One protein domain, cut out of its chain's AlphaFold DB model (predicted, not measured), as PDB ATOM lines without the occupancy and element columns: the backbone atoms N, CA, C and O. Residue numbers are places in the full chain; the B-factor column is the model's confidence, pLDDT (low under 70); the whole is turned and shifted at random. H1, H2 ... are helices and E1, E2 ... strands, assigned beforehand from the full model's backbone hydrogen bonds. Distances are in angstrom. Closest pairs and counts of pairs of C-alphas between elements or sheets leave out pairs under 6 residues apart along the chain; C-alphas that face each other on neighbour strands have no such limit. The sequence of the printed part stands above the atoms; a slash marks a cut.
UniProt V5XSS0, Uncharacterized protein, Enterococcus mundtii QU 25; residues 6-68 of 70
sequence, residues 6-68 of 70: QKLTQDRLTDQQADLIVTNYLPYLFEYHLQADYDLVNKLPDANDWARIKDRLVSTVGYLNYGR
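AT A GLANCE: This is residues 6 to 68 of the 70 residues of an uncharacterized protein of Enterococcus mundtii QU 25 (UniProt V5XSS0). A short parallel pair of strands, E1 and E2, stands in the middle of a flat, loosely built domain, with the small helices H1 and H2 toward one end and the long helix H3 running back beside the strands on the other side. Residues 58 to 68, of which 58 to 66 belong to H3, stick out free. The 63 printed residues hold three named helices and two named strands, in the order H1, E1, H2, E2, H3, a mixed class of helices and strands. The whole is only just loose, close to compact, with a radius of gyration of the C-alphas of 13.2 A, and it spans 36 by 30 by 15 A.

IN THESE COORDINATES: H1 is residues 10 to 15, beginning at C-alpha 10 (200.043, 98.392, 198.871). E1 is residues 20 to 23, 9.9 A long. H2 is residues 27 to 31, and E2 is residues 37 to 40, 10.5 A long. H3, residues 47 to 66, is 28.8 A long and ends at C-alpha 66 (223.020, 104.179, 180.736).

HOW THE PARTS SIT: E1 and E2 are parallel neighbours at 22 degrees, with N 21 and O 37 2.9 A apart and N 39 and O 21 2.8 A apart, within hydrogen-bond range. E1, H2 and E2 form a strand-helix-strand unit, two parallel strands with a helix between them along the chain, and its crossover is right-handed. The closest C-alphas of H2 and E2 are those of Leu 29 and Tyr 38, 8.0 A apart. The closest C-alphas of E2 and H3 are those of Asp 39 and Ile 53, 7.4 A apart. E1 and H3 are only just apart, 8.2 A at the closest. H1 is apart from H2, E2 and H3. In H1, H2 and H3 every O i to N i+4 pair is within hydrogen-bond range.

THE WHOLE: The C-alphas of Gln 6 and Tyr 66, the two farthest apart, are 37.8 A from each other. The printed part has no cut, and no link is long. The mean pLDDT of the printed part is 77.2; residue 28, residues 30 to 36 and residues 60 to 68 are under 70.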
ATOM      1  N   GLN A   6     189.437 103.270 196.590       74.38
ATOM      2  CA  GLN A   6     189.142 102.126 197.463       74.38
ATOM      3  C   GLN A   6     189.801 100.799 197.042       74.38
ATOM      4  O   GLN A   6     189.717  99.808 197.758       74.38
ATOM      5  N   LYS A   7     190.436 100.759 195.865       72.75
ATOM      6  CA  LYS A   7     191.244  99.631 195.379       72.75
ATOM      7  C   LYS A   7     192.739  99.963 195.323       72.75
ATOM      8  O   LYS A   7     193.502  99.156 194.790       72.75
ATOM      9  N   LEU A   8     193.139 101.141 195.799       75.56
ATOM     10  CA  LEU A   8     194.531 101.520 195.982       75.56
ATOM     11  C   LEU A   8     195.003 100.856 197.273       75.56
ATOM     12  O   LEU A   8     194.681 101.316 198.357       75.56
ATOM     13  N   THR A   9     195.701  99.733 197.156       77.62
ATOM     14  CA  THR A   9     196.339  99.066 198.294       77.62
ATOM     15  C   THR A   9     197.805  98.832 197.981       77.62
ATOM     16  O   THR A   9     198.192  98.750 196.811       77.62
ATOM     17  N   GLN A  10     198.623  98.694 199.025       76.00
ATOM     18  CA  GLN A  10     200.043  98.392 198.871       76.00
ATOM     19  C   GLN A  10     200.268  97.090 198.086       76.00
ATOM     20  O   GLN A  10     201.079  97.081 197.160       76.00
ATOM     21  N   ASP A  11     199.504  96.031 198.379       80.12
ATOM     22  CA  ASP A  11     199.585  94.759 197.647       80.12
ATOM     23  C   ASP A  11     199.330  94.952 196.156       80.12
ATOM     24  O   ASP A  11     200.047  94.410 195.320       80.12
ATOM     25  N   ARG A  12     198.339  95.779 195.804       79.75
ATOM     26  CA  ARG A  12     197.987  95.999 194.405       79.75
ATOM     27  C   ARG A  12     199.037  96.820 193.666       79.75
ATOM     28  O   ARG A  12     199.317  96.543 192.506       79.75
ATOM     29  N   LEU A  13     199.609  97.828 194.319       77.75
ATOM     30  CA  LEU A  13     200.690  98.632 193.745       77.75
ATOM     31  C   LEU A  13     201.958  97.799 193.535       77.75
ATOM     32  O   LEU A  13     202.632  97.958 192.518       77.75
ATOM     33  N   THR A  14     202.220  96.867 194.452       76.69
ATOM     34  CA  THR A  14     203.331  95.913 194.355       76.69
ATOM     35  C   THR A  14     203.097  94.904 193.227       76.69
ATOM     36  O   THR A  14     203.981  94.703 192.398       76.69
ATOM     37  N   ASP A  15     201.896  94.323 193.137       81.38
ATOM     38  CA  ASP A  15     201.509  93.371 192.081       81.38
ATOM     39  C   ASP A  15     201.581  93.999 190.680       81.38
ATOM     40  O   ASP A  15     202.025  93.371 189.721       81.38
ATOM     41  N   GLN A  16     201.213  95.278 190.560       79.19
ATOM     42  CA  GLN A  16     201.318  96.011 189.297       79.19
ATOM     43  C   GLN A  16     202.729  96.516 188.979       79.19
ATOM     44  O   GLN A  16     202.899  97.109 187.915       79.19
ATOM     45  N   GLN A  17     203.709  96.296 189.865       77.56
ATOM     46  CA  GLN A  17     205.081  96.801 189.726       77.56
ATOM     47  C   GLN A  17     205.095  98.299 189.395       77.56
ATOM     48  O   GLN A  17     205.723  98.746 188.441       77.56
ATOM     49  N   ALA A  18     204.307  99.080 190.137       77.31
ATOM     50  CA  ALA A  18     204.199 100.507 189.878       77.31
ATOM     51  C   ALA A  18     205.500 101.222 190.275       77.31
ATOM     52  O   ALA A  18     205.801 101.335 191.460       77.31
ATOM     53  N   ASP A  19     206.231 101.747 189.290       76.38
ATOM     54  CA  ASP A  19     207.495 102.461 189.525       76.38
ATOM     55  C   ASP A  19     207.302 103.929 189.947       76.38
ATOM     56  O   ASP A  19     208.154 104.504 190.623       76.38
ATOM     57  N   LEU A  20     206.186 104.556 189.545       82.31
ATOM     58  CA  LEU A  20     205.879 105.958 189.841       82.31
ATOM     59  C   LEU A  20     204.385 106.170 190.091       82.31
ATOM     60  O   LEU A  20     203.537 105.796 189.275       82.31
ATOM     61  N   ILE A  21     204.069 106.861 191.183       82.44
ATOM     62  CA  ILE A  21     202.707 107.278 191.524       82.44
ATOM     63  C   ILE A  21     202.561 108.783 191.308       82.44
ATOM     64  O   ILE A  21     203.245 109.584 191.935       82.44
ATOM     65  N   VAL A  22     201.613 109.182 190.463       86.19
ATOM     66  CA  VAL A  22     201.244 110.591 190.267       86.19
ATOM     67  C   VAL A  22     199.893 110.843 190.927       86.19
ATOM     68  O   VAL A  22     198.896 110.227 190.549       86.19
ATOM     69  N   THR A  23     199.843 111.739 191.914       85.31
ATOM     70  CA  THR A  23     198.625 111.997 192.701       85.31
ATOM     71  C   THR A  23     198.489 113.468 193.087       85.31
ATOM     72  O   THR A  23     199.476 114.170 193.256       85.31
ATOM     73  N   ASN A  24     197.262 113.961 193.252       87.81
ATOM     74  CA  ASN A  24     196.984 115.277 193.845       87.81
ATOM     75  C   ASN A  24     196.579 115.178 195.330       87.81
ATOM     76  O   ASN A  24     196.099 116.154 195.911       87.81
ATOM     77  N   TYR A  25     196.720 113.995 195.936       83.06
ATOM     78  CA  TYR A  25     196.245 113.710 197.283       83.06
ATOM     79  C   TYR A  25     197.341 113.048 198.119       83.06
ATOM     80  O   TYR A  25     197.616 111.854 198.005       83.06
ATOM     81  N   LEU A  26     197.956 113.870 198.967       76.56
ATOM     82  CA  LEU A  26     199.080 113.526 199.833       76.56
ATOM     83  C   LEU A  26     198.782 112.409 200.857       76.56
ATOM     84  O   LEU A  26     199.653 111.562 201.034       76.56
ATOM     85  N   PRO A  27     197.602 112.343 201.513       80.56
ATOM     86  CA  PRO A  27     197.354 111.327 202.543       80.56
ATOM     87  C   PRO A  27     197.559 109.879 202.081       80.56
ATOM     88  O   PRO A  27     198.029 109.058 202.862       80.56
ATOM     89  N   TYR A  28     197.323 109.573 200.801       69.44
ATOM     90  CA  TYR A  28     197.548 108.223 200.271       69.44
ATOM     91  C   TYR A  28     199.019 107.807 200.308       69.44
ATOM     92  O   TYR A  28     199.321 106.629 200.429       69.44
ATOM     93  N   LEU A  29     199.948 108.757 200.251       70.69
ATOM     94  CA  LEU A  29     201.372 108.441 200.315       70.69
ATOM     95  C   LEU A  29     201.825 108.031 201.720       70.69
ATOM     96  O   LEU A  29     202.866 107.401 201.863       70.69
ATOM     97  N   PHE A  30     201.057 108.403 202.743       69.00
ATOM     98  CA  PHE A  30     201.340 108.064 204.135       69.00
ATOM     99  C   PHE A  30     200.569 106.831 204.605       69.00
ATOM    100  O   PHE A  30     201.064 106.099 205.455       69.00
ATOM    101  N   GLU A  31     199.367 106.602 204.069       67.81
ATOM    102  CA  GLU A  31     198.541 105.434 204.406       67.81
ATOM    103  C   GLU A  31     199.088 104.131 203.817       67.81
ATOM    104  O   GLU A  31     198.947 103.066 204.417       67.81
ATOM    105  N   TYR A  32     199.737 104.213 202.658       65.81
ATOM    106  CA  TYR A  32     200.408 103.084 202.036       65.81
ATOM    107  C   TYR A  32     201.906 103.304 202.238       65.81
ATOM    108  O   TYR A  32     202.422 104.351 201.862       65.81
ATOM    109  N   HIS A  33     202.623 102.358 202.851       65.81
ATOM    110  CA  HIS A  33     204.084 102.421 202.967       65.81
ATOM    111  C   HIS A  33     204.709 102.168 201.589       65.81
ATOM    112  O   HIS A  33     205.261 101.102 201.314       65.81
ATOM    113  N   LEU A  34     204.532 103.128 200.683       66.75
ATOM    114  CA  LEU A  34     204.901 103.015 199.285       66.75
ATOM    115  C   LEU A  34     206.418 102.930 199.177       66.75
ATOM    116  O   LEU A  34     207.135 103.825 199.613       66.75
ATOM    117  N   GLN A  35     206.892 101.845 198.571       66.62
ATOM    118  CA  GLN A  35     208.276 101.736 198.113       66.62
ATOM    119  C   GLN A  35     208.485 102.435 196.762       66.62
ATOM    120  O   GLN A  35     209.623 102.657 196.364       66.62
ATOM    121  N   ALA A  36     207.393 102.768 196.067       68.56
ATOM    122  CA  ALA A  36     207.411 103.457 194.788       68.56
ATOM    123  C   ALA A  36     207.625 104.964 194.967       68.56
ATOM    124  O   ALA A  36     207.052 105.589 195.867       68.56
ATOM    125  N   ASP A  37     208.396 105.545 194.053       78.81
ATOM    126  CA  ASP A  37     208.551 106.988 193.940       78.81
ATOM    127  C   ASP A  37     207.198 107.660 193.658       78.81
ATOM    128  O   ASP A  37     206.295 107.077 193.048       78.81
ATOM    129  N   TYR A  38     207.050 108.923 194.068       82.88
ATOM    130  CA  TYR A  38     205.820 109.674 193.829       82.88
ATOM    131  C   TYR A  38     206.050 111.108 193.358       82.88
ATOM    132  O   TYR A  38     207.065 111.730 193.678       82.88
ATOM    133  N   ASP A  39     205.058 111.640 192.643       86.62
ATOM    134  CA  ASP A  39     204.921 113.049 192.284       86.62
ATOM    135  C   ASP A  39     203.555 113.596 192.692       86.62
ATOM    136  O   ASP A  39     202.504 113.006 192.422       86.62
ATOM    137  N   LEU A  40     203.587 114.782 193.298       86.94
ATOM    138  CA  LEU A  40     202.393 115.525 193.675       86.94
ATOM    139  C   LEU A  40     202.056 116.563 192.619       86.94
ATOM    140  O   LEU A  40     202.858 117.457 192.351       86.94
ATOM    141  N   VAL A  41     200.854 116.484 192.063       91.00
ATOM    142  CA  VAL A  41     200.325 117.493 191.139       91.00
ATOM    143  C   VAL A  41     199.317 118.397 191.827       91.00
ATOM    144  O   VAL A  41     198.764 118.064 192.881       91.00
ATOM    145  N   ASN A  42     199.049 119.544 191.212       89.19
ATOM    146  CA  ASN A  42     197.978 120.418 191.665       89.19
ATOM    147  C   ASN A  42     196.623 119.695 191.694       89.19
ATOM    148  O   ASN A  42     196.369 118.738 190.958       89.19
ATOM    149  N   LYS A  43     195.703 120.201 192.529       87.31
ATOM    150  CA  LYS A  43     194.335 119.667 192.645       87.31
ATOM    151  C   LYS A  43     193.656 119.531 191.278       87.31
ATOM    152  O   LYS A  43     192.974 118.537 191.041       87.31
ATOM    153  N   LEU A  44     193.872 120.511 190.405       90.06
ATOM    154  CA  LEU A  44     193.583 120.441 188.979       90.06
ATOM    155  C   LEU A  44     194.929 120.473 188.246       90.06
ATOM    156  O   LEU A  44     195.551 121.534 188.233       90.06
ATOM    157  N   PRO A  45     195.396 119.339 187.695       89.94
ATOM    158  CA  PRO A  45     196.679 119.287 187.007       89.94
ATOM    159  C   PRO A  45     196.688 120.197 185.781       89.94
ATOM    160  O   PRO A  45     195.757 120.153 184.969       89.94
ATOM    161  N   ASP A  46     197.751 120.977 185.622       92.75
ATOM    162  CA  ASP A  46     197.936 121.873 184.485       92.75
ATOM    163  C   ASP A  46     199.071 121.421 183.549       92.75
ATOM    164  O   ASP A  46     199.709 120.383 183.731       92.75
ATOM    165  N   ALA A  47     199.321 122.198 182.493       94.12
ATOM    166  CA  ALA A  47     200.375 121.890 181.530       94.12
ATOM    167  C   ALA A  47     201.779 121.820 182.166       94.12
ATOM    168  O   ALA A  47     202.613 121.048 181.685       94.12
ATOM    169  N   ASN A  48     202.035 122.579 183.235       93.00
ATOM    170  CA  ASN A  48     203.318 122.595 183.933       93.00
ATOM    171  C   ASN A  48     203.489 121.343 184.798       93.00
ATOM    172  O   ASN A  48     204.571 120.750 184.781       93.00
ATOM    173  N   ASP A  49     202.429 120.896 185.482       91.56
ATOM    174  CA  ASP A  49     202.416 119.611 186.195       91.56
ATOM    175  C   ASP A  49     202.837 118.476 185.250       91.56
ATOM    176  O   ASP A  49     203.755 117.703 185.546       91.56
ATOM    177  N   TRP A  50     202.228 118.425 184.062       90.75
ATOM    178  CA  TRP A  50     202.540 117.409 183.058       90.75
ATOM    179  C   TRP A  50     203.929 117.574 182.442       90.75
ATOM    180  O   TRP A  50     204.561 116.572 182.103       90.75
ATOM    181  N   ALA A  51     204.414 118.805 182.264       91.75
ATOM    182  CA  ALA A  51     205.771 119.057 181.780       91.75
ATOM    183  C   ALA A  51     206.816 118.501 182.756       91.75
ATOM    184  O   ALA A  51     207.700 117.760 182.330       91.75
ATOM    185  N   ARG A  52     206.655 118.767 184.058       90.06
ATOM    186  CA  ARG A  52     207.548 118.268 185.112       90.06
ATOM    187  C   ARG A  52     207.549 116.741 185.203       90.06
ATOM    188  O   ARG A  52     208.614 116.141 185.284       90.06
ATOM    189  N   ILE A  53     206.375 116.104 185.140       89.12
ATOM    190  CA  ILE A  53     206.280 114.632 185.162       89.12
ATOM    191  C   ILE A  53     207.011 114.024 183.964       89.12
ATOM    192  O   ILE A  53     207.761 113.061 184.114       89.12
ATOM    193  N   LYS A  54     206.814 114.587 182.765       88.31
ATOM    194  CA  LYS A  54     207.492 114.109 181.551       88.31
ATOM    195  C   LYS A  54     209.006 114.248 181.661       88.31
ATOM    196  O   LYS A  54     209.712 113.314 181.298       88.31
ATOM    197  N   ASP A  55     209.490 115.371 182.178       86.31
ATOM    198  CA  ASP A  55     210.920 115.603 182.389       86.31
ATOM    199  C   ASP A  55     211.535 114.578 183.357       86.31
ATOM    200  O   ASP A  55     212.571 113.974 183.060       86.31
ATOM    201  N   ARG A  56     210.834 114.279 184.462       82.75
ATOM    202  CA  ARG A  56     211.250 113.241 185.414       82.75
ATOM    203  C   ARG A  56     211.293 111.862 184.763       82.75
ATOM    204  O   ARG A  56     212.296 111.169 184.888       82.75
ATOM    205  N   LEU A  57     210.252 111.478 184.023       82.38
ATOM    206  CA  LEU A  57     210.202 110.189 183.327       82.38
ATOM    207  C   LEU A  57     211.331 110.042 182.299       82.38
ATOM    208  O   LEU A  57     211.973 108.995 182.241       82.38
ATOM    209  N   VAL A  58     211.596 111.083 181.505       77.75
ATOM    210  CA  VAL A  58     212.678 111.080 180.507       77.75
ATOM    211  C   VAL A  58     214.040 110.969 181.184       77.75
ATOM    212  O   VAL A  58     214.866 110.165 180.750       77.75
ATOM    213  N   SER A  59     214.256 111.707 182.275       71.06
ATOM    214  CA  SER A  59     215.478 111.609 183.073       71.06
ATOM    215  C   SER A  59     215.662 110.193 183.623       71.06
ATOM    216  O   SER A  59     216.710 109.586 183.406       71.06
ATOM    217  N   THR A  60     214.630 109.613 184.241       63.50
ATOM    218  CA  THR A  60     214.666 108.248 184.789       63.50
ATOM    219  C   THR A  60     214.958 107.195 183.712       63.50
ATOM    220  O   THR A  60     215.797 106.319 183.923       63.50
ATOM    221  N   VAL A  61     214.346 107.295 182.526       61.50
ATOM    222  CA  VAL A  61     214.629 106.389 181.393       61.50
ATOM    223  C   VAL A  61     216.057 106.576 180.863       61.50
ATOM    224  O   VAL A  61     216.717 105.597 180.510       61.50
ATOM    225  N   GLY A  62     216.564 107.810 180.836       59.28
ATOM    226  CA  GLY A  62     217.948 108.111 180.466       59.28
ATOM    227  C   GLY A  62     218.967 107.414 181.375       59.28
ATOM    228  O   GLY A  62     219.899 106.786 180.874       59.28
ATOM    229  N   TYR A  63     218.749 107.441 182.694       56.97
ATOM    230  CA  TYR A  63     219.608 106.749 183.665       56.97
ATOM    231  C   TYR A  63     219.540 105.220 183.544       56.97
ATOM    232  O   TYR A  63     220.575 104.554 183.592       56.97
ATOM    233  N   LEU A  64     218.348 104.652 183.328       54.78
ATOM    234  CA  LEU A  64     218.172 103.202 183.173       54.78
ATOM    235  C   LEU A  64     218.835 102.649 181.903       54.78
ATOM    236  O   LEU A  64     219.346 101.531 181.918       54.78
ATOM    237  N   ASN A  65     218.856 103.417 180.812       55.06
ATOM    238  CA  ASN A  65     219.540 103.011 179.581       55.06
ATOM    239  C   ASN A  65     221.070 103.100 179.703       55.06
ATOM    240  O   ASN A  65     221.777 102.283 179.115       55.06
ATOM    241  N   TYR A  66     221.582 104.046 180.494       51.69
ATOM    242  CA  TYR A  66     223.020 104.179 180.736       51.69
ATOM    243  C   TYR A  66     223.565 103.052 181.630       51.69
ATOM    244  O   TYR A  66     224.660 102.557 181.394       51.69
ATOM    245  N   GLY A  67     222.785 102.574 182.605       52.34
ATOM    246  CA  GLY A  67     223.179 101.468 183.492       52.34
ATOM    247  C   GLY A  67     223.032 100.054 182.908       52.34
ATOM    248  O   GLY A  67     223.304  99.086 183.610       52.34
ATOM    249  N   ARG A  68     222.563  99.908 181.660       49.81
ATOM    250  CA  ARG A  68     222.304  98.603 181.010       49.81
ATOM    251  C   ARG A  68     223.270  98.284 179.864       49.81
ATOM    252  O   ARG A  68     223.087  97.285 179.176       49.81
TER     253      ARG A  68